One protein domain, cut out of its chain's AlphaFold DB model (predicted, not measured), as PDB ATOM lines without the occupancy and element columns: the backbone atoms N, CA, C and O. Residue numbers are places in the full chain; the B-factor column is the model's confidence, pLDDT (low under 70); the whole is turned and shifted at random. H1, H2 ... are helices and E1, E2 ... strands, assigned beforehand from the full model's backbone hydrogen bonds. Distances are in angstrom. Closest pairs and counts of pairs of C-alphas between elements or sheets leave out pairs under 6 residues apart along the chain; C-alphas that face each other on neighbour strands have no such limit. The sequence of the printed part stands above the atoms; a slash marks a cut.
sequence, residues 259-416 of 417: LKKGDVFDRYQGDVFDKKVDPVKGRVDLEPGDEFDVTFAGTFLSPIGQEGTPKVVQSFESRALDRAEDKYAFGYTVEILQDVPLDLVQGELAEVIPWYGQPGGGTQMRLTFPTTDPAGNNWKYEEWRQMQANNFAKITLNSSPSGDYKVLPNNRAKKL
ATOM      1  N   LEU A 259     132.587 152.997 116.804       93.00
ATOM      2  CA  LEU A 259     131.324 153.659 117.123       93.00
ATOM      3  C   LEU A 259     130.220 152.596 117.158       93.00
ATOM      4  O   LEU A 259     129.962 151.922 116.152       93.00
ATOM      5  N   LYS A 260     129.589 152.426 118.317       92.88
ATOM      6  CA  LYS A 260     128.549 151.429 118.562       92.88
ATOM      7  C   LYS A 260     127.160 152.024 118.436       92.88
ATOM      8  O   LYS A 260     126.942 153.208 118.699       92.88
ATOM      9  N   LYS A 261     126.189 151.180 118.077       94.50
ATOM     10  CA  LYS A 261     124.780 151.554 118.163       94.50
ATOM     11  C   LYS A 261     124.465 152.056 119.575       94.50
ATOM     12  O   LYS A 261     124.733 151.378 120.563       94.50
ATOM     13  N   GLY A 262     123.823 153.213 119.630       92.81
ATOM     14  CA  GLY A 262     123.437 153.892 120.851       92.81
ATOM     15  C   GLY A 262     124.470 154.902 121.342       92.81
ATOM     16  O   GLY A 262     124.111 155.691 122.205       92.81
ATOM     17  N   ASP A 263     125.700 154.955 120.822       93.75
ATOM     18  CA  ASP A 263     126.665 155.978 121.246       93.75
ATOM     19  C   ASP A 263     126.141 157.392 120.943       93.75
ATOM     20  O   ASP A 263     125.644 157.673 119.845       93.75
ATOM     21  N   VAL A 264     126.246 158.292 121.925       94.12
ATOM     22  CA  VAL A 264     125.796 159.681 121.809       94.12
ATOM     23  C   VAL A 264     126.928 160.646 122.136       94.12
ATOM     24  O   VAL A 264     127.583 160.566 123.179       94.12
ATOM     25  N   PHE A 265     127.091 161.621 121.251       95.44
ATOM     26  CA  PHE A 265     128.098 162.666 121.325       95.44
ATOM     27  C   PHE A 265     127.462 164.047 121.193       95.44
ATOM     28  O   PHE A 265     126.374 164.181 120.624       95.44
ATOM     29  N   ASP A 266     128.172 165.082 121.631       94.56
ATOM     30  CA  ASP A 266     127.920 166.461 121.223       94.56
ATOM     31  C   ASP A 266     129.116 167.094 120.497       94.56
ATOM     32  O   ASP A 266     130.241 166.579 120.499       94.56
ATOM     33  N   ARG A 267     128.834 168.180 119.775       94.25
ATOM     34  CA  ARG A 267     129.808 168.937 118.992       94.25
ATOM     35  C   ARG A 267     129.402 170.402 118.898       94.25
ATOM     36  O   ARG A 267     128.235 170.733 118.693       94.25
ATOM     37  N   TYR A 268     130.413 171.255 118.978       94.62
ATOM     38  CA  TYR A 268     130.334 172.676 118.682       94.62
ATOM     39  C   TYR A 268     130.991 172.921 117.316       94.62
ATOM     40  O   TYR A 268     132.112 172.467 117.070       94.62
ATOM     41  N   GLN A 269     130.295 173.605 116.406       93.69
ATOM     42  CA  GLN A 269     130.793 173.957 115.073       93.69
ATOM     43  C   GLN A 269     130.904 175.476 114.947       93.69
ATOM     44  O   GLN A 269     129.924 176.205 115.099       93.69
ATOM     45  N   GLY A 270     132.138 175.940 114.731       91.44
ATOM     46  CA  GLY A 270     132.465 177.363 114.691       91.44
ATOM     47  C   GLY A 270     132.076 178.009 113.372       91.44
ATOM     48  O   GLY A 270     131.495 179.089 113.357       91.44
ATOM     49  N   ASP A 271     132.365 177.314 112.275       90.19
ATOM     50  CA  ASP A 271     132.312 177.876 110.933       90.19
ATOM     51  C   ASP A 271     131.061 177.387 110.181       90.19
ATOM     52  O   ASP A 271     130.655 176.223 110.288       90.19
ATOM     53  N   VAL A 272     130.442 178.284 109.409       90.19
ATOM     54  CA  VAL A 272     129.240 177.999 108.610       90.19
ATOM     55  C   VAL A 272     129.620 177.918 107.134       90.19
ATOM     56  O   VAL A 272     130.009 178.908 106.512       90.19
ATOM     57  N   PHE A 273     129.507 176.714 106.577       86.44
ATOM     58  CA  PHE A 273     129.833 176.408 105.179       86.44
ATOM     59  C   PHE A 273     128.668 176.708 104.226       86.44
ATOM     60  O   PHE A 273     128.862 176.821 103.014       86.44
ATOM     61  N   ASP A 274     127.468 176.858 104.788       90.00
ATOM     62  CA  ASP A 274     126.211 177.061 104.081       90.00
ATOM     63  C   ASP A 274     126.171 178.382 103.304       90.00
ATOM     64  O   ASP A 274     126.668 179.424 103.744       90.00
ATOM     65  N   LYS A 275     125.568 178.324 102.111       88.75
ATOM     66  CA  LYS A 275     125.435 179.437 101.165       88.75
ATOM     67  C   LYS A 275     124.041 179.431 100.549       88.75
ATOM     68  O   LYS A 275     123.534 178.382 100.154       88.75
ATOM     69  N   LYS A 276     123.458 180.618 100.410       90.06
ATOM     70  CA  LYS A 276     122.210 180.868  99.685       90.06
ATOM     71  C   LYS A 276     122.424 180.607  98.192       90.06
ATOM     72  O   LYS A 276     123.503 180.877  97.663       90.06
ATOM     73  N   VAL A 277     121.403 180.107  97.497       86.94
ATOM     74  CA  VAL A 277     121.429 179.955  96.033       86.94
ATOM     75  C   VAL A 277     120.756 181.167  95.386       86.94
ATOM     76  O   VAL A 277     119.540 181.326  95.457       86.94
ATOM     77  N   ASP A 278     121.559 182.020  94.756       88.81
ATOM     78  CA  ASP A 278     121.137 183.134  93.905       88.81
ATOM     79  C   ASP A 278     121.047 182.636  92.440       88.81
ATOM     80  O   ASP A 278     122.037 182.107  91.921       88.81
ATOM     81  N   PRO A 279     119.904 182.798  91.738       86.06
ATOM     82  CA  PRO A 279     119.726 182.304  90.364       86.06
ATOM     83  C   PRO A 279     120.679 182.884  89.307       86.06
ATOM     84  O   PRO A 279     120.753 182.347  88.205       86.06
ATOM     85  N   VAL A 280     121.373 183.987  89.609       89.75
ATOM     86  CA  VAL A 280     122.287 184.696  88.699       89.75
ATOM     87  C   VAL A 280     123.738 184.599  89.176       89.75
ATOM     88  O   VAL A 280     124.646 184.475  88.355       89.75
ATOM     89  N   LYS A 281     123.973 184.649  90.494       86.06
ATOM     90  CA  LYS A 281     125.318 184.658  91.100       86.06
ATOM     91  C   LYS A 281     125.802 183.285  91.586       86.06
ATOM     92  O   LYS A 281     126.971 183.149  91.935       86.06
ATOM     93  N   GLY A 282     124.940 182.267  91.619       89.56
ATOM     94  CA  GLY A 282     125.278 180.945  92.145       89.56
ATOM     95  C   GLY A 282     125.221 180.902  93.674       89.56
ATOM     96  O   GLY A 282     124.217 181.283  94.266       89.56
ATOM     97  N   ARG A 283     126.272 180.405  94.338       89.50
ATOM     98  CA  ARG A 283     126.323 180.352  95.811       89.50
ATOM     99  C   ARG A 283     126.786 181.696  96.379       89.50
ATOM    100  O   ARG A 283     127.907 182.113  96.102       89.50
ATOM    101  N   VAL A 284     125.945 182.334  97.190       92.56
ATOM    102  CA  VAL A 284     126.222 183.613  97.869       92.56
ATOM    103  C   VAL A 284     126.107 183.467  99.387       92.56
ATOM    104  O   VAL A 284     125.560 182.485  99.890       92.56
ATOM    105  N   ASP A 285     126.646 184.426 100.135       93.19
ATOM    106  CA  ASP A 285     126.557 184.415 101.595       93.19
ATOM    107  C   ASP A 285     125.108 184.525 102.095       93.19
ATOM    108  O   ASP A 285     124.232 185.073 101.427       93.19
ATOM    109  N   LEU A 286     124.863 183.970 103.284       93.88
ATOM    110  CA  LEU A 286     123.574 184.051 103.970       93.88
ATOM    111  C   LEU A 286     123.346 185.471 104.506       93.88
ATOM    112  O   LEU A 286     124.235 186.046 105.144       93.88
ATOM    113  N   GLU A 287     122.143 186.002 104.319       94.25
ATOM    114  CA  GLU A 287     121.715 187.321 104.792       94.25
ATOM    115  C   GLU A 287     120.817 187.189 106.043       94.25
ATOM    116  O   GLU A 287     120.157 186.159 106.224       94.25
ATOM    117  N   PRO A 288     120.752 188.201 106.930       96.31
ATOM    118  CA  PRO A 288     119.818 188.202 108.056       96.31
ATOM    119  C   PRO A 288     118.371 187.994 107.588       96.31
ATOM    120  O   PRO A 288     117.851 188.739 106.759       96.31
ATOM    121  N   GLY A 289     117.717 186.966 108.127       95.56
ATOM    122  CA  GLY A 289     116.383 186.525 107.724       95.56
ATOM    123  C   GLY A 289     116.352 185.249 106.874       95.56
ATOM    124  O   GLY A 289     115.306 184.592 106.864       95.56
ATOM    125  N   ASP A 290     117.454 184.852 106.230       95.94
ATOM    126  CA  ASP A 290     117.517 183.620 105.431       95.94
ATOM    127  C   ASP A 290     117.370 182.360 106.285       95.94
ATOM    128  O   ASP A 290     117.907 182.279 107.390       95.94
ATOM    129  N   GLU A 291     116.677 181.358 105.738       95.81
ATOM    130  CA  GLU A 291     116.547 180.023 106.326       95.81
ATOM    131  C   GLU A 291     117.204 178.968 105.445       95.81
ATOM    132  O   GLU A 291     116.962 178.925 104.238       95.81
ATOM    133  N   PHE A 292     117.976 178.080 106.060       94.75
ATOM    134  CA  PHE A 292     118.767 177.064 105.378       94.75
ATOM    135  C   PHE A 292     118.797 175.760 106.175       94.75
ATOM    136  O   PHE A 292     118.537 175.743 107.380       94.75
ATOM    137  N   ASP A 293     119.104 174.670 105.486       93.19
ATOM    138  CA  ASP A 293     119.378 173.370 106.094       93.19
ATOM    139  C   ASP A 293     120.874 173.352 106.459       93.19
ATOM    140  O   ASP A 293     121.694 173.756 105.635       93.19
ATOM    141  N   VAL A 294     121.241 172.981 107.691       93.75
ATOM    142  CA  VAL A 294     122.614 173.184 108.200       93.75
ATOM    143  C   VAL A 294     123.581 172.098 107.720       93.75
ATOM    144  O   VAL A 294     123.348 170.907 107.945       93.75
ATOM    145  N   THR A 295     124.719 172.504 107.147       92.00
ATOM    146  CA  THR A 295     125.834 171.600 106.829       92.00
ATOM    147  C   THR A 295     126.672 171.324 108.081       92.00
ATOM    148  O   THR A 295     127.498 172.139 108.505       92.00
ATOM    149  N   PHE A 296     126.483 170.138 108.658       92.62
ATOM    150  CA  PHE A 296     127.313 169.598 109.737       92.62
ATOM    151  C   PHE A 296     128.656 169.098 109.193       92.62
ATOM    152  O   PHE A 296     128.676 168.280 108.274       92.62
ATOM    153  N   ALA A 297     129.778 169.532 109.774       86.94
ATOM    154  CA  ALA A 297     131.109 169.192 109.261       86.94
ATOM    155  C   ALA A 297     132.165 168.978 110.359       86.94
ATOM    156  O   ALA A 297     132.088 169.532 111.461       86.94
ATOM    157  N   GLY A 298     133.208 168.215 110.019       86.81
ATOM    158  CA  GLY A 298     134.404 168.024 110.845       86.81
ATOM    159  C   GLY A 298     134.341 166.854 111.836       86.81
ATOM    160  O   GLY A 298     133.295 166.253 112.075       86.81
ATOM    161  N   THR A 299     135.507 166.523 112.390       90.62
ATOM    162  CA  THR A 299     135.851 165.171 112.870       90.62
ATOM    163  C   THR A 299     135.863 164.971 114.384       90.62
ATOM    164  O   THR A 299     135.877 163.826 114.825       90.62
ATOM    165  N   PHE A 300     135.891 166.038 115.185       92.12
ATOM    166  CA  PHE A 300     136.041 165.944 116.642       92.12
ATOM    167  C   PHE A 300     134.691 166.025 117.358       92.12
ATOM    168  O   PHE A 300     133.925 166.968 117.144       92.12
ATOM    169  N   LEU A 301     134.424 165.053 118.225       94.00
ATOM    170  CA  LEU A 301     133.210 164.912 119.027       94.00
ATOM    171  C   LEU A 301     133.557 164.819 120.516       94.00
ATOM    172  O   LEU A 301     134.608 164.286 120.863       94.00
ATOM    173  N   SER A 302     132.653 165.231 121.402       93.69
ATOM    174  CA  SER A 302     132.735 164.916 122.833       93.69
ATOM    175  C   SER A 302     131.704 163.840 123.187       93.69
ATOM    176  O   SER A 302     130.516 164.035 122.926       93.69
ATOM    177  N   PRO A 303     132.105 162.688 123.759       92.38
ATOM    178  CA  PRO A 303     131.155 161.690 124.244       92.38
ATOM    179  C   PRO A 303     130.280 162.263 125.362       92.38
ATOM    180  O   PRO A 303     130.796 162.930 126.263       92.38
ATOM    181  N   ILE A 304     128.975 161.968 125.324       89.06
ATOM    182  CA  ILE A 304     128.023 162.335 126.387       89.06
ATOM    183  C   ILE A 304     127.238 161.138 126.951       89.06
ATOM    184  O   ILE A 304     126.420 161.323 127.847       89.06
ATOM    185  N   GLY A 305     127.458 159.916 126.457       81.81
ATOM    186  CA  GLY A 305     126.869 158.679 126.993       81.81
ATOM    187  C   GLY A 305     126.299 157.768 125.905       81.81
ATOM    188  O   GLY A 305     126.651 157.896 124.736       81.81
ATOM    189  N   GLN A 306     125.392 156.865 126.288       75.56
ATOM    190  CA  GLN A 306     124.696 155.951 125.373       75.56
ATOM    191  C   GLN A 306     123.165 156.097 125.439       75.56
ATOM    192  O   GLN A 306     122.597 156.576 126.424       75.56
ATOM    193  N   GLU A 307     122.470 155.683 124.382       66.69
ATOM    194  CA  GLU A 307     121.012 155.598 124.308       66.69
ATOM    195  C   GLU A 307     120.452 154.795 125.498       66.69
ATOM    196  O   GLU A 307     120.994 153.766 125.894       66.69
ATOM    197  N   GLY A 308     119.388 155.301 126.127       60.78
ATOM    198  CA  GLY A 308     118.805 154.702 127.335       60.78
ATOM    199  C   GLY A 308     119.597 154.909 128.637       60.78
ATOM    200  O   GLY A 308     119.066 154.610 129.705       60.78
ATOM    201  N   THR A 309     120.813 155.465 128.592       66.06
ATOM    202  CA  THR A 309     121.611 155.812 129.785       66.06
ATOM    203  C   THR A 309     121.527 157.315 130.111       66.06
ATOM    204  O   THR A 309     121.179 158.114 129.235       66.06
ATOM    205  N   PRO A 310     121.818 157.747 131.357       70.00
ATOM    206  CA  PRO A 310     121.878 159.168 131.697       70.00
ATOM    207  C   PRO A 310     122.984 159.873 130.904       70.00
ATOM    208  O   PRO A 310     124.160 159.554 131.062       70.00
ATOM    209  N   LYS A 311     122.612 160.845 130.063       78.12
ATOM    210  CA  LYS A 311     123.579 161.621 129.278       78.12
ATOM    211  C   LYS A 311     124.302 162.628 130.178       78.12
ATOM    212  O   LYS A 311     123.657 163.479 130.790       78.12
ATOM    213  N   VAL A 312     125.627 162.541 130.235       80.00
ATOM    214  CA  VAL A 312     126.510 163.440 130.987       80.00
ATOM    215  C   VAL A 312     127.209 164.356 129.989       80.00
ATOM    216  O   VAL A 312     128.215 163.994 129.385       80.00
ATOM    217  N   VAL A 313     126.645 165.546 129.784       86.06
ATOM    218  CA  VAL A 313     127.254 166.579 128.937       86.06
ATOM    219  C   VAL A 313     128.472 167.158 129.659       86.06
ATOM    220  O   VAL A 313     128.378 167.554 130.820       86.06
ATOM    221  N   GLN A 314     129.616 167.191 128.978       89.19
ATOM    222  CA  GLN A 314     130.863 167.745 129.516       89.19
ATOM    223  C   GLN A 314     130.790 169.281 129.599       89.19
ATOM    224  O   GLN A 314     130.031 169.899 128.845       89.19
ATOM    225  N   SER A 315     131.585 169.926 130.462       90.12
ATOM    226  CA  SER A 315     131.634 171.397 130.502       90.12
ATOM    227  C   SER A 315     132.344 171.948 129.259       90.12
ATOM    228  O   SER A 315     133.149 171.254 128.632       90.12
ATOM    229  N   PHE A 316     132.013 173.167 128.833       90.81
ATOM    230  CA  PHE A 316     132.565 173.737 127.599       90.81
ATOM    231  C   PHE A 316     134.103 173.781 127.633       90.81
ATOM    232  O   PHE A 316     134.780 173.389 126.683       90.81
ATOM    233  N   GLU A 317     134.635 174.168 128.788       89.75
ATOM    234  CA  GLU A 317     136.046 174.389 129.096       89.75
ATOM    235  C   GLU A 317     136.870 173.090 129.159       89.75
ATOM    236  O   GLU A 317     138.100 173.128 129.094       89.75
ATOM    237  N   SER A 318     136.216 171.925 129.266       88.44
ATOM    238  CA  SER A 318     136.901 170.628 129.279       88.44
ATOM    239  C   SER A 318     137.192 170.070 127.878       88.44
ATOM    240  O   SER A 318     137.739 168.973 127.764       88.44
ATOM    241  N   ARG A 319     136.821 170.798 126.812       89.38
ATOM    242  CA  ARG A 319     136.975 170.408 125.400       89.38
ATOM    243  C   ARG A 319     138.145 171.133 124.719       89.38
ATOM    244  O   ARG A 319     138.497 172.250 125.086       89.38
ATOM    245  N   ALA A 320     138.709 170.523 123.672       86.19
ATOM    246  CA  ALA A 320     139.800 171.084 122.864       86.19
ATOM    247  C   ALA A 320     139.300 172.149 121.856       86.19
ATOM    248  O   ALA A 320     139.401 171.968 120.642       86.19
ATOM    249  N   LEU A 321     138.701 173.235 122.355       89.62
ATOM    250  CA  LEU A 321     138.036 174.264 121.545       89.62
ATOM    251  C   LEU A 321     138.901 175.526 121.378       89.62
ATOM    252  O   LEU A 321     139.562 175.976 122.311       89.62
ATOM    253  N   ASP A 322     138.902 176.087 120.164       90.38
ATOM    254  CA  ASP A 322     139.812 177.151 119.701       90.38
ATOM    255  C   ASP A 322     139.345 178.582 120.021       90.38
ATOM    256  O   ASP A 322     140.082 179.547 119.811       90.38
ATOM    257  N   ARG A 323     138.111 178.729 120.510       91.62
ATOM    258  CA  ARG A 323     137.430 180.007 120.763       91.62
ATOM    259  C   ARG A 323     136.443 179.876 121.935       91.62
ATOM    260  O   ARG A 323     136.200 178.779 122.432       91.62
ATOM    261  N   ALA A 324     135.893 180.996 122.400       93.31
ATOM    262  CA  ALA A 324     134.866 181.007 123.447       93.31
ATOM    263  C   ALA A 324     133.523 180.432 122.945       93.31
ATOM    264  O   ALA A 324     133.273 180.406 121.739       93.31
ATOM    265  N   GLU A 325     132.652 179.993 123.861       93.75
ATOM    266  CA  GLU A 325     131.355 179.381 123.520       93.75
ATOM    267  C   GLU A 325     130.493 180.305 122.649       93.75
ATOM    268  O   GLU A 325     129.980 179.884 121.615       93.75
ATOM    269  N   ASP A 326     130.467 181.600 122.969       95.38
ATOM    270  CA  ASP A 326     129.757 182.646 122.224       95.38
ATOM    271  C   ASP A 326     130.361 182.960 120.832       95.38
ATOM    272  O   ASP A 326     129.988 183.946 120.192       95.38
ATOM    273  N   LYS A 327     131.317 182.157 120.350       95.81
ATOM    274  CA  LYS A 327     131.914 182.220 119.002       95.81
ATOM    275  C   LYS A 327     131.678 180.939 118.189       95.81
ATOM    276  O   LYS A 327     132.223 180.812 117.091       95.81
ATOM    277  N   TYR A 328     130.874 180.003 118.701       96.12
ATOM    278  CA  TYR A 328     130.419 178.831 117.958       96.12
ATOM    279  C   TYR A 328     129.029 179.069 117.360       96.12
ATOM    280  O   TYR A 328     128.076 179.357 118.079       96.12
ATOM    281  N   ALA A 329     128.906 178.926 116.039       96.38
ATOM    282  CA  ALA A 329     127.647 179.150 115.333       96.38
ATOM    283  C   ALA A 329     126.563 178.137 115.734       96.38
ATOM    284  O   ALA A 329     125.400 178.517 115.878       96.38
ATOM    285  N   PHE A 330     126.940 176.868 115.948       96.94
ATOM    286  CA  PHE A 330     126.010 175.777 116.252       96.94
ATOM    287  C   PHE A 330     126.525 174.818 117.328       96.94
ATOM    288  O   PHE A 330     127.692 174.427 117.317       96.94
ATOM    289  N   GLY A 331     125.611 174.376 118.195       95.94
ATOM    290  CA  GLY A 331     125.774 173.222 119.078       95.94
ATOM    291  C   GLY A 331     124.788 172.119 118.687       95.94
ATOM    292  O   GLY A 331     123.586 172.369 118.539       95.94
ATOM    293  N   TYR A 332     125.279 170.896 118.489       96.12
ATOM    294  CA  TYR A 332     124.469 169.761 118.038       96.12
ATOM    295  C   TYR A 332     124.905 168.436 118.667       96.12
ATOM    296  O   TYR A 332     126.034 168.287 119.130       96.12
ATOM    297  N   THR A 333     123.997 167.461 118.674       95.44
ATOM    298  CA  THR A 333     124.268 166.085 119.119       95.44
ATOM    299  C   THR A 333     124.256 165.107 117.955       95.44
ATOM    300  O   THR A 333     123.462 165.254 117.026       95.44
ATOM    301  N   VAL A 334     125.104 164.085 118.050       96.12
ATOM    302  CA  VAL A 334     125.183 162.945 117.131       96.12
ATOM    303  C   VAL A 334     124.788 161.683 117.896       96.12
ATOM    304  O   VAL A 334     125.293 161.435 118.987       96.12
ATOM    305  N   GLU A 335     123.886 160.895 117.324       95.44
ATOM    306  CA  GLU A 335     123.346 159.646 117.866       95.44
ATOM    307  C   GLU A 335     123.618 158.526 116.855       95.44
ATOM    308  O   GLU A 335     123.173 158.608 115.707       95.44
ATOM    309  N   ILE A 336     124.382 157.507 117.246       96.44
ATOM    310  CA  ILE A 336     124.784 156.411 116.358       96.44
ATOM    311  C   ILE A 336     123.683 155.344 116.323       96.44
ATOM    312  O   ILE A 336     123.343 154.732 117.331       96.44
ATOM    313  N   LEU A 337     123.102 155.121 115.145       96.19
ATOM    314  CA  LEU A 337     121.918 154.279 114.940       96.19
ATOM    315  C   LEU A 337     122.256 152.795 114.731       96.19
ATOM    316  O   LEU A 337     121.413 151.924 114.964       96.19
ATOM    317  N   GLN A 338     123.472 152.516 114.257       94.75
ATOM    318  CA  GLN A 338     123.988 151.197 113.887       94.75
ATOM    319  C   GLN A 338     125.498 151.150 114.157       94.75
ATOM    320  O   GLN A 338     126.165 152.173 114.019       94.75
ATOM    321  N   ASP A 339     126.038 149.976 114.493       93.44
ATOM    322  CA  ASP A 339     127.487 149.768 114.613       93.44
ATOM    323  C   ASP A 339     128.201 150.169 113.314       93.44
ATOM    324  O   ASP A 339     127.892 149.655 112.237       93.44
ATOM    325  N   VAL A 340     129.168 151.081 113.416       92.75
ATOM    326  CA  VAL A 340     129.896 151.612 112.256       92.75
ATOM    327  C   VAL A 340     131.115 150.725 111.980       92.75
ATOM    328  O   VAL A 340     131.882 150.469 112.912       92.75
ATOM    329  N   PRO A 341     131.336 150.220 110.752       89.88
ATOM    330  CA  PRO A 341     132.502 149.390 110.445       89.88
ATOM    331  C   PRO A 341     133.832 150.140 110.643       89.88
ATOM    332  O   PRO A 341     133.951 151.302 110.256       89.88
ATOM    333  N   LEU A 342     134.839 149.481 111.232       86.00
ATOM    334  CA  LEU A 342     136.164 150.070 111.525       86.00
ATOM    335  C   LEU A 342     137.011 150.353 110.270       86.00
ATOM    336  O   LEU A 342     137.952 151.144 110.311       86.00
ATOM    337  N   ASP A 343     136.688 149.695 109.164       84.62
ATOM    338  CA  ASP A 343     137.205 149.947 107.820       84.62
ATOM    339  C   ASP A 343     136.489 151.115 107.116       84.62
ATOM    340  O   ASP A 343     137.037 151.676 106.169       84.62
ATOM    341  N   LEU A 344     135.310 151.527 107.608       87.19
ATOM    342  CA  LEU A 344     134.582 152.704 107.129       87.19
ATOM    343  C   LEU A 344     134.905 153.962 107.948       87.19
ATOM    344  O   LEU A 344     135.264 154.977 107.363       87.19
ATOM    345  N   VAL A 345     134.782 153.926 109.281       90.75
ATOM    346  CA  VAL A 345     135.116 155.065 110.161       90.75
ATOM    347  C   VAL A 345     135.851 154.579 111.404       90.75
ATOM    348  O   VAL A 345     135.362 153.720 112.138       90.75
ATOM    349  N   GLN A 346     137.007 155.179 111.678       90.25
ATOM    350  CA  GLN A 346     137.811 154.873 112.863       90.25
ATOM    351  C   GLN A 346     137.592 155.944 113.932       90.25
ATOM    352  O   GLN A 346     137.784 157.130 113.659       90.25
ATOM    353  N   GLY A 347     137.211 155.527 115.140       91.75
ATOM    354  CA  GLY A 347     137.179 156.388 116.317       91.75
ATOM    355  C   GLY A 347     138.490 156.315 117.096       91.75
ATOM    356  O   GLY A 347     139.007 155.231 117.358       91.75
ATOM    357  N   GLU A 348     139.021 157.470 117.486       90.25
ATOM    358  CA  GLU A 348     140.174 157.608 118.375       90.25
ATOM    359  C   GLU A 348     139.757 158.461 119.581       90.25
ATOM    360  O   GLU A 348     139.655 159.687 119.486       90.25
ATOM    361  N   LEU A 349     139.468 157.800 120.704       89.88
ATOM    362  CA  LEU A 349     139.111 158.429 121.975       89.88
ATOM    363  C   LEU A 349     140.387 158.876 122.705       89.88
ATOM    364  O   LEU A 349     141.377 158.148 122.698       89.88
ATOM    365  N   ALA A 350     140.368 160.049 123.339       89.50
ATOM    366  CA  ALA A 350     141.499 160.612 124.080       89.50
ATOM    367  C   ALA A 350     141.038 161.523 125.232       89.50
ATOM    368  O   ALA A 350     139.956 162.118 125.173       89.50
ATOM    369  N   GLU A 351     141.886 161.690 126.250       88.38
ATOM    370  CA  GLU A 351     141.715 162.721 127.283       88.38
ATOM    371  C   GLU A 351     142.253 164.068 126.778       88.38
ATOM    372  O   GLU A 351     143.329 164.132 126.185       88.38
ATOM    373  N   VAL A 352     141.493 165.146 126.977       90.25
ATOM    374  CA  VAL A 352     141.769 166.480 126.417       90.25
ATOM    375  C   VAL A 352     142.906 167.175 127.170       90.25
ATOM    376  O   VAL A 352     142.848 167.314 128.393       90.25
ATOM    377  N   ILE A 353     143.905 167.686 126.443       90.00
ATOM    378  CA  ILE A 353     144.971 168.521 127.026       90.00
ATOM    379  C   ILE A 353     144.487 169.969 127.251       90.00
ATOM    380  O   ILE A 353     143.655 170.452 126.480       90.00
ATOM    381  N   PRO A 354     145.022 170.705 128.243       89.56
ATOM    382  CA  PRO A 354     144.864 172.156 128.309       89.56
ATOM    383  C   PRO A 354     145.500 172.811 127.077       89.56
ATOM    384  O   PRO A 354     146.666 172.548 126.777       89.56
ATOM    385  N   TRP A 355     144.754 173.659 126.368       90.81
ATOM    386  CA  TRP A 355     145.238 174.422 125.208       90.81
ATOM    387  C   TRP A 355     144.327 175.623 124.932       90.81
ATOM    388  O   TRP A 355     143.181 175.639 125.377       90.81
ATOM    389  N   TYR A 356     144.809 176.632 124.199       89.12
ATOM    390  CA  TYR A 356     144.043 177.855 123.878       89.12
ATOM    391  C   TYR A 356     143.521 178.611 125.123       89.12
ATOM    392  O   TYR A 356     142.565 179.378 125.043       89.12
ATOM    393  N   GLY A 357     144.146 178.402 126.287       85.38
ATOM    394  CA  GLY A 357     143.682 178.926 127.577       85.38
ATOM    395  C   GLY A 357     142.546 178.129 128.239       85.38
ATOM    396  O   GLY A 357     142.159 178.474 129.354       85.38
ATOM    397  N   GLN A 358     142.042 177.062 127.608       86.44
ATOM    398  CA  GLN A 358     141.081 176.141 128.218       86.44
ATOM    399  C   GLN A 358     141.787 175.153 129.170       86.44
ATOM    400  O   GLN A 358     142.897 174.704 128.870       86.44
ATOM    401  N   PRO A 359     141.164 174.774 130.304       85.19
ATOM    402  CA  PRO A 359     141.725 173.824 131.264       85.19
ATOM    403  C   PRO A 359     141.747 172.371 130.766       85.19
ATOM    404  O   PRO A 359     142.557 171.593 131.265       85.19
ATOM    405  N   GLY A 360     140.893 171.988 129.808       87.50
ATOM    406  CA  GLY A 360     140.843 170.619 129.288       87.50
ATOM    407  C   GLY A 360     140.400 169.589 130.337       87.50
ATOM    408  O   GLY A 360     139.576 169.878 131.204       87.50
ATOM    409  N   GLY A 361     140.922 168.362 130.252       82.06
ATOM    410  CA  GLY A 361     140.606 167.273 131.186       82.06
ATOM    411  C   GLY A 361     139.265 166.562 130.952       82.06
ATOM    412  O   GLY A 361     138.909 165.682 131.733       82.06
ATOM    413  N   GLY A 362     138.527 166.918 129.895       87.75
ATOM    414  CA  GLY A 362     137.403 166.131 129.383       87.75
ATOM    415  C   GLY A 362     137.865 164.990 128.472       87.75
ATOM    416  O   GLY A 362     139.055 164.679 128.390       87.75
ATOM    417  N   THR A 363     136.931 164.389 127.736       89.19
ATOM    418  CA  THR A 363     137.235 163.394 126.694       89.19
ATOM    419  C   THR A 363     136.751 163.853 125.325       89.19
ATOM    420  O   THR A 363     135.682 164.455 125.178       89.19
ATOM    421  N   GLN A 364     137.539 163.534 124.302       91.88
ATOM    422  CA  GLN A 364     137.198 163.774 122.905       91.88
ATOM    423  C   GLN A 364     137.416 162.520 122.062       91.88
ATOM    424  O   GLN A 364     138.280 161.699 122.349       91.88
ATOM    425  N   MET A 365     136.643 162.408 120.993       93.31
ATOM    426  CA  MET A 365     136.729 161.385 119.963       93.31
ATOM    427  C   MET A 365     137.108 162.074 118.650       93.31
ATOM    428  O   MET A 365     136.324 162.878 118.142       93.31
ATOM    429  N   ARG A 366     138.271 161.755 118.071       93.38
ATOM    430  CA  ARG A 366     138.564 162.096 116.670       93.38
ATOM    431  C   ARG A 366     138.037 160.981 115.775       93.38
ATOM    432  O   ARG A 366     138.377 159.819 115.975       93.38
ATOM    433  N   LEU A 367     137.264 161.341 114.759       93.50
ATOM    434  CA  LEU A 367     136.853 160.431 113.695       93.50
ATOM    435  C   LEU A 367     137.775 160.554 112.482       93.50
ATOM    436  O   LEU A 367     137.995 161.651 111.967       93.50
ATOM    437  N   THR A 368     138.286 159.424 112.000       91.38
ATOM    438  CA  THR A 368     138.924 159.320 110.684       91.38
ATOM    439  C   THR A 368     137.894 158.780 109.694       91.38
ATOM    440  O   THR A 368     137.530 157.606 109.755       91.38
ATOM    441  N   PHE A 369     137.419 159.649 108.803       90.31
ATOM    442  CA  PHE A 369     136.550 159.308 107.671       90.31
ATOM    443  C   PHE A 369     137.386 158.956 106.426       90.31
ATOM    444  O   PHE A 369     138.536 159.401 106.326       90.31
ATOM    445  N   PRO A 370     136.840 158.199 105.455       85.50
ATOM    446  CA  PRO A 370     137.521 157.944 104.195       85.50
ATOM    447  C   PRO A 370     137.513 159.216 103.339       85.50
ATOM    448  O   PRO A 370     136.683 160.105 103.516       85.50
ATOM    449  N   THR A 371     138.408 159.304 102.356       82.88
ATOM    450  CA  THR A 371     138.374 160.397 101.369       82.88
ATOM    451  C   THR A 371     137.208 160.265 100.386       82.88
ATOM    452  O   THR A 371     136.728 161.270  99.862       82.88
ATOM    453  N   THR A 372     136.761 159.034 100.128       79.31
ATOM    454  CA  THR A 372     135.718 158.691  99.154       79.31
ATOM    455  C   THR A 372     134.916 157.468  99.597       79.31
ATOM    456  O   THR A 372     135.481 156.577 100.230       79.31
ATOM    457  N   ASP A 373     133.644 157.369  99.201       71.00
ATOM    458  CA  ASP A 373     132.902 156.097  99.279       71.00
ATOM    459  C   ASP A 373     133.371 155.084  98.208       71.00
ATOM    460  O   ASP A 373     134.087 155.450  97.271       71.00
ATOM    461  N   PRO A 374     132.926 153.810  98.284       68.81
ATOM    462  CA  PRO A 374     133.129 152.820  97.223       68.81
ATOM    463  C   PRO A 374     132.537 153.173  95.843       68.81
ATOM    464  O   PRO A 374     132.785 152.440  94.889       68.81
ATOM    465  N   ALA A 375     131.767 154.262  95.711       72.88
ATOM    466  CA  ALA A 375     131.290 154.788  94.428       72.88
ATOM    467  C   ALA A 375     132.157 155.951  93.891       72.88
ATOM    468  O   ALA A 375     131.918 156.432  92.783       72.88
ATOM    469  N   GLY A 376     133.182 156.378  94.638       76.19
ATOM    470  CA  GLY A 376     134.129 157.424  94.255       76.19
ATOM    471  C   GLY A 376     133.697 158.856  94.592       76.19
ATOM    472  O   GLY A 376     134.404 159.792  94.212       76.19
ATOM    473  N   ASN A 377     132.583 159.071  95.302       76.75
ATOM    474  CA  ASN A 377     132.181 160.422  95.707       76.75
ATOM    475  C   ASN A 377     133.080 160.918  96.844       76.75
ATOM    476  O   ASN A 377     133.303 160.195  97.811       76.75
ATOM    477  N   ASN A 378     133.550 162.165  96.764       81.75
ATOM    478  CA  ASN A 378     134.315 162.813  97.835       81.75
ATOM    479  C   ASN A 378     133.484 162.940  99.126       81.75
ATOM    480  O   ASN A 378     132.357 163.429  99.087       81.75
ATOM    481  N   TRP A 379     134.066 162.564 100.267       81.62
ATOM    482  CA  TRP A 379     133.438 162.698 101.591       81.62
ATOM    483  C   TRP A 379     133.797 163.993 102.323       81.62
ATOM    484  O   TRP A 379     133.112 164.354 103.274       81.62
ATOM    485  N   LYS A 380     134.837 164.720 101.893       80.12
ATOM    486  CA  LYS A 380     135.297 165.926 102.593       80.12
ATOM    487  C   LYS A 380     134.217 167.018 102.615       80.12
ATOM    488  O   LYS A 380     133.835 167.501 101.549       80.12
ATOM    489  N   TYR A 381     133.826 167.441 103.820       75.81
ATOM    490  CA  TYR A 381     132.693 168.329 104.150       75.81
ATOM    491  C   TYR A 381     131.289 167.754 103.882       75.81
ATOM    492  O   TYR A 381     130.302 168.481 103.957       75.81
ATOM    493  N   GLU A 382     131.188 166.460 103.587       85.31
ATOM    494  CA  GLU A 382     129.937 165.714 103.392       85.31
ATOM    495  C   GLU A 382     129.864 164.511 104.365       85.31
ATOM    496  O   GLU A 382     128.929 163.711 104.298       85.31
ATOM    497  N   GLU A 383     130.827 164.368 105.290       88.88
ATOM    498  CA  GLU A 383     131.046 163.163 106.106       88.88
ATOM    499  C   GLU A 383     129.801 162.818 106.933       88.88
ATOM    500  O   GLU A 383     129.315 161.686 106.949       88.88
ATOM    501  N   TRP A 384     129.230 163.836 107.575       91.75
ATOM    502  CA  TRP A 384     128.039 163.705 108.404       91.75
ATOM    503  C   TRP A 384     126.777 163.406 107.603       91.75
ATOM    504  O   TRP A 384     125.959 162.585 108.020       91.75
ATOM    505  N   ARG A 385     126.650 163.996 106.413       90.00
ATOM    506  CA  ARG A 385     125.546 163.720 105.492       90.00
ATOM    507  C   ARG A 385     125.608 162.285 104.972       90.00
ATOM    508  O   ARG A 385     124.570 161.636 104.890       90.00
ATOM    509  N   GLN A 386     126.803 161.770 104.686       89.25
ATOM    510  CA  GLN A 386     127.015 160.376 104.289       89.25
ATOM    511  C   GLN A 386     126.679 159.406 105.433       89.25
ATOM    512  O   GLN A 386     125.984 158.411 105.211       89.25
ATOM    513  N   MET A 387     127.067 159.726 106.673       92.38
ATOM    514  CA  MET A 387     126.672 158.959 107.865       92.38
ATOM    515  C   MET A 387     125.149 158.937 108.082       92.38
ATOM    516  O   MET A 387     124.606 157.911 108.493       92.38
ATOM    517  N   GLN A 388     124.441 160.028 107.769       93.19
ATOM    518  CA  GLN A 388     122.973 160.069 107.800       93.19
ATOM    519  C   GLN A 388     122.337 159.296 106.632       93.19
ATOM    520  O   GLN A 388     121.409 158.521 106.849       93.19
ATOM    521  N   ALA A 389     122.845 159.458 105.406       90.88
ATOM    522  CA  ALA A 389     122.319 158.802 104.205       90.88
ATOM    523  C   ALA A 389     122.429 157.268 104.264       90.88
ATOM    524  O   ALA A 389     121.532 156.567 103.801       90.88
ATOM    525  N   ASN A 390     123.490 156.753 104.890       89.19
ATOM    526  CA  ASN A 390     123.697 155.321 105.129       89.19
ATOM    527  C   ASN A 390     123.068 154.828 106.453       89.19
ATOM    528  O   ASN A 390     123.295 153.691 106.861       89.19
ATOM    529  N   ASN A 391     122.267 155.662 107.132       94.06
ATOM    530  CA  ASN A 391     121.583 155.343 108.392       94.06
ATOM    531  C   ASN A 391     122.536 154.893 109.529       94.06
ATOM    532  O   ASN A 391     122.152 154.113 110.399       94.06
ATOM    533  N   PHE A 392     123.785 155.370 109.543       95.12
ATOM    534  CA  PHE A 392     124.726 155.143 110.650       95.12
ATOM    535  C   PHE A 392     124.543 156.155 111.781       95.12
ATOM    536  O   PHE A 392     124.707 155.797 112.943       95.12
ATOM    537  N   ALA A 393     124.188 157.402 111.463       95.81
ATOM    538  CA  ALA A 393     124.035 158.467 112.448       95.81
ATOM    539  C   ALA A 393     122.755 159.285 112.247       95.81
ATOM    540  O   ALA A 393     122.284 159.493 111.130       95.81
ATOM    541  N   LYS A 394     122.246 159.826 113.350       95.94
ATOM    542  CA  LYS A 394     121.214 160.859 113.419       95.94
ATOM    543  C   LYS A 394     121.818 162.083 114.091       95.94
ATOM    544  O   LYS A 394     122.377 161.985 115.178       95.94
ATOM    545  N   ILE A 395     121.698 163.239 113.447       96.38
ATOM    546  CA  ILE A 395     122.166 164.515 113.994       96.38
ATOM    547  C   ILE A 395     120.955 165.325 114.440       96.38
ATOM    548  O   ILE A 395     119.906 165.286 113.794       96.38
ATOM    549  N   THR A 396     121.071 166.039 115.555       95.88
ATOM    550  CA  THR A 396     120.042 166.962 116.049       95.88
ATOM    551  C   THR A 396     120.691 168.291 116.402       95.88
ATOM    552  O   THR A 396     121.555 168.348 117.278       95.88
ATOM    553  N   LEU A 397     120.291 169.349 115.695       97.38
ATOM    554  CA  LEU A 397     120.698 170.720 115.981       97.38
ATOM    555  C   LEU A 397     119.981 171.219 117.240       97.38
ATOM    556  O   LEU A 397     118.752 171.225 117.282       97.38
ATOM    557  N   ASN A 398     120.746 171.636 118.251       95.56
ATOM    558  CA  ASN A 398     120.216 171.939 119.582       95.56
ATOM    559  C   ASN A 398     120.251 173.439 119.905       95.56
ATOM    560  O   ASN A 398     119.306 173.963 120.492       95.56
ATOM    561  N   SER A 399     121.327 174.139 119.533       96.50
ATOM    562  CA  SER A 399     121.549 175.543 119.900       96.50
ATOM    563  C   SER A 399     122.350 176.318 118.850       96.50
ATOM    564  O   SER A 399     123.015 175.737 117.990       96.50
ATOM    565  N   SER A 400     122.317 177.649 118.961       97.31
ATOM    566  CA  SER A 400     123.321 178.546 118.385       97.31
ATOM    567  C   SER A 400     124.025 179.281 119.529       97.31
ATOM    568  O   SER A 400     123.455 180.233 120.066       97.31
ATOM    569  N   PRO A 401     125.207 178.813 119.969       96.81
ATOM    570  CA  PRO A 401     125.929 179.398 121.100       96.81
ATOM    571  C   PRO A 401     126.302 180.878 120.927       96.81
ATOM    572  O   PRO A 401     126.228 181.633 121.893       96.81
ATOM    573  N   SER A 402     126.629 181.328 119.709       96.81
ATOM    574  CA  SER A 402     126.887 182.749 119.424       96.81
ATOM    575  C   SER A 402     125.630 183.629 119.392       96.81
ATOM    576  O   SER A 402     125.733 184.852 119.461       96.81
ATOM    577  N   GLY A 403     124.439 183.031 119.289       96.62
ATOM    578  CA  GLY A 403     123.169 183.748 119.156       96.62
ATOM    579  C   GLY A 403     122.883 184.311 117.758       96.62
ATOM    580  O   GLY A 403     121.797 184.847 117.546       96.62
ATOM    581  N   ASP A 404     123.795 184.149 116.791       96.69
ATOM    582  CA  ASP A 404     123.633 184.654 115.416       96.69
ATOM    583  C   ASP A 404     122.569 183.893 114.600       96.69
ATOM    584  O   ASP A 404     122.132 184.351 113.539       96.69
ATOM    585  N   TYR A 405     122.135 182.720 115.078       97.56
ATOM    586  CA  TYR A 405     121.178 181.864 114.382       97.56
ATOM    587  C   TYR A 405     120.032 181.411 115.290       97.56
ATOM    588  O   TYR A 405     120.223 180.905 116.394       97.56
ATOM    589  N   LYS A 406     118.801 181.482 114.781       97.81
ATOM    590  CA  LYS A 406     117.658 180.786 115.377       97.81
ATOM    591  C   LYS A 406     117.606 179.357 114.840       97.81
ATOM    592  O   LYS A 406     117.404 179.157 113.644       97.81
ATOM    593  N   VAL A 407     117.715 178.375 115.733       97.62
ATOM    594  CA  VAL A 407     117.458 176.961 115.420       97.62
ATOM    595  C   VAL A 407     115.982 176.762 115.053       97.62
ATOM    596  O   VAL A 407     115.082 177.332 115.679       97.62
ATOM    597  N   LEU A 408     115.736 175.952 114.025       97.44
ATOM    598  CA  LEU A 408     114.424 175.572 113.510       97.44
ATOM    599  C   LEU A 408     114.293 174.032 113.469       97.44
ATOM    600  O   LEU A 408     115.300 173.322 113.527       97.44
ATOM    601  N   PRO A 409     113.067 173.482 113.348       95.62
ATOM    602  CA  PRO A 409     112.864 172.043 113.178       95.62
ATOM    603  C   PRO A 409     113.620 171.460 111.975       95.62
ATOM    604  O   PRO A 409     113.925 172.164 111.014       95.62
ATOM    605  N   ASN A 410     113.853 170.145 112.008       93.69
ATOM    606  CA  ASN A 410     114.499 169.370 110.939       93.69
ATOM    607  C   ASN A 410     115.932 169.829 110.600       93.69
ATOM    608  O   ASN A 410     116.316 169.825 109.435       93.69
ATOM    609  N   ASN A 411     116.725 170.209 111.612       95.94
ATOM    610  CA  ASN A 411     118.117 170.670 111.465       95.94
ATOM    611  C   ASN A 411     118.284 171.906 110.563       95.94
ATOM    612  O   ASN A 411     119.317 172.091 109.916       95.94
ATOM    613  N   ARG A 412     117.267 172.769 110.536       96.38
ATOM    614  CA  ARG A 412     117.309 174.046 109.825       96.38
ATOM    615  C   ARG A 412     117.739 175.168 110.765       96.38
ATOM    616  O   ARG A 412     117.500 175.113 111.972       96.38
ATOM    617  N   ALA A 413     118.323 176.219 110.209       97.38
ATOM    618  CA  ALA A 413     118.667 177.438 110.928       97.38
ATOM    619  C   ALA A 413     118.150 178.669 110.178       97.38
ATOM    620  O   ALA A 413     117.960 178.641 108.961       97.38
ATOM    621  N   LYS A 414     117.933 179.759 110.916       97.25
ATOM    622  CA  LYS A 414     117.646 181.090 110.379       97.25
ATOM    623  C   LYS A 414     118.704 182.071 110.853       97.25
ATOM    624  O   LYS A 414     118.867 182.218 112.063       97.25
ATOM    625  N   LYS A 415     119.386 182.756 109.938       97.31
ATOM    626  CA  LYS A 415     120.373 183.788 110.291       97.31
ATOM    627  C   LYS A 415     119.675 185.034 110.855       97.31
ATOM    628  O   LYS A 415     118.629 185.430 110.338       97.31
ATOM    629  N   LEU A 416     120.222 185.625 111.917       96.25
ATOM    630  CA  LEU A 416     119.636 186.761 112.645       96.25
ATOM    631  C   LEU A 416     120.443 188.062 112.513       96.25
ATOM    632  O   LEU A 416     119.841 189.135 112.544       96.25
TER     633      LEU A 416
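Overview. This is residues 259 to 416 of the 417 residues of the protein "Uncharacterized protein DUF4237" of Hymenobacter chitinivorans DSM 11115 (UniProt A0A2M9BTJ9). A strongly twisted wall of six strands, E7 E8 E5 E1 E6 E9, makes the main body, with the one short helix, H1, over one face near its E9 edge. Past the end of E9 lies a small sheet, E4 E11 E10, and farther out still the little hairpin E2 and E3. The printed part has 158 residues with eleven named strands and one named helix, in the order E1 to E8, H1, E9 to E11; the three sheets are antiparallel. The class is mostly strand, though under half of the residues, 65 of 158, are in named elements. The whole is compact, with a radius of gyration of the C-alphas of 16.3 A and spans of 47 by 41 by 29 A.

Along the chain. E1, residues 263 to 269, begins at C-alpha 263 (126.665, 155.978, 121.246) and is 19.5 A long. E2 is residues 276 to 278, E3 282 to 284 and E4 291 to 293. E5, residues 300 to 306, is 17.5 A long, and E6, residues 330 to 336, is 19.4 A. E7, residues 346 to 352, is 18.3 A long, and E8, residues 363 to 368, is 16.6 A. H1 is residues 383 to 389, 9.9 A. E9, residues 393 to 399, is 18.8 A long. E10 is residues 405 to 408; E11, residues 412 to 415, ends at C-alpha 415 (120.373, 183.788, 110.291).

Arrangement. In the largest sheet E1 and E6 are neighbours, with N 265 and O 334 2.9 A apart, within hydrogen-bond range. E6 pairs with edge strand E9 through N 333 and O 396, 2.9 A. E5 is staggered, pairing with E1 over residues 302 to 306, as in N 302 and O 266, 2.9 A, and with E8 over residues 300 to 301, as in N 365 and O 301, 2.8 A. E8 forms a hairpin with edge strand E7, with N 348 and O 366 at 2.9 A. H1 is on this sheet at a height of 7.8 A, only just over E9, with 3 of its 7 C-alphas falling on it. It runs across the strands, at 68 degrees to E9 on the local plane; the closest C-alphas, of Met 387 and Ala 393, are 5.3 A apart. In H1 every O i to N i+4 pair is within hydrogen-bond range. The closest C-alphas of E9 and E10, of Ser 399 and Val 407, are 6.2 A apart. E10 and E11 form a hairpin, with N 406 and O 414 at 2.8 A, and E4 pairs with E11 through N 413 and O 292, 2.9 A. In the hairpin E2 and E3, N 278 and O 282 are 2.8 A apart. The closest C-alphas of E2 and E4, of Lys 276 and Phe 292, are 7.7 A apart.

Size, cuts and confidence. The C-alphas farthest apart, of Val 280 and Thr 309, are 50.2 A apart. The printed part has no cut. The links E5 to E6, 23 residues, and E8 to H1, 14 residues, are long. Mean pLDDT of the printed part is 90.2, with residues 307 to 309 and 374 under 70.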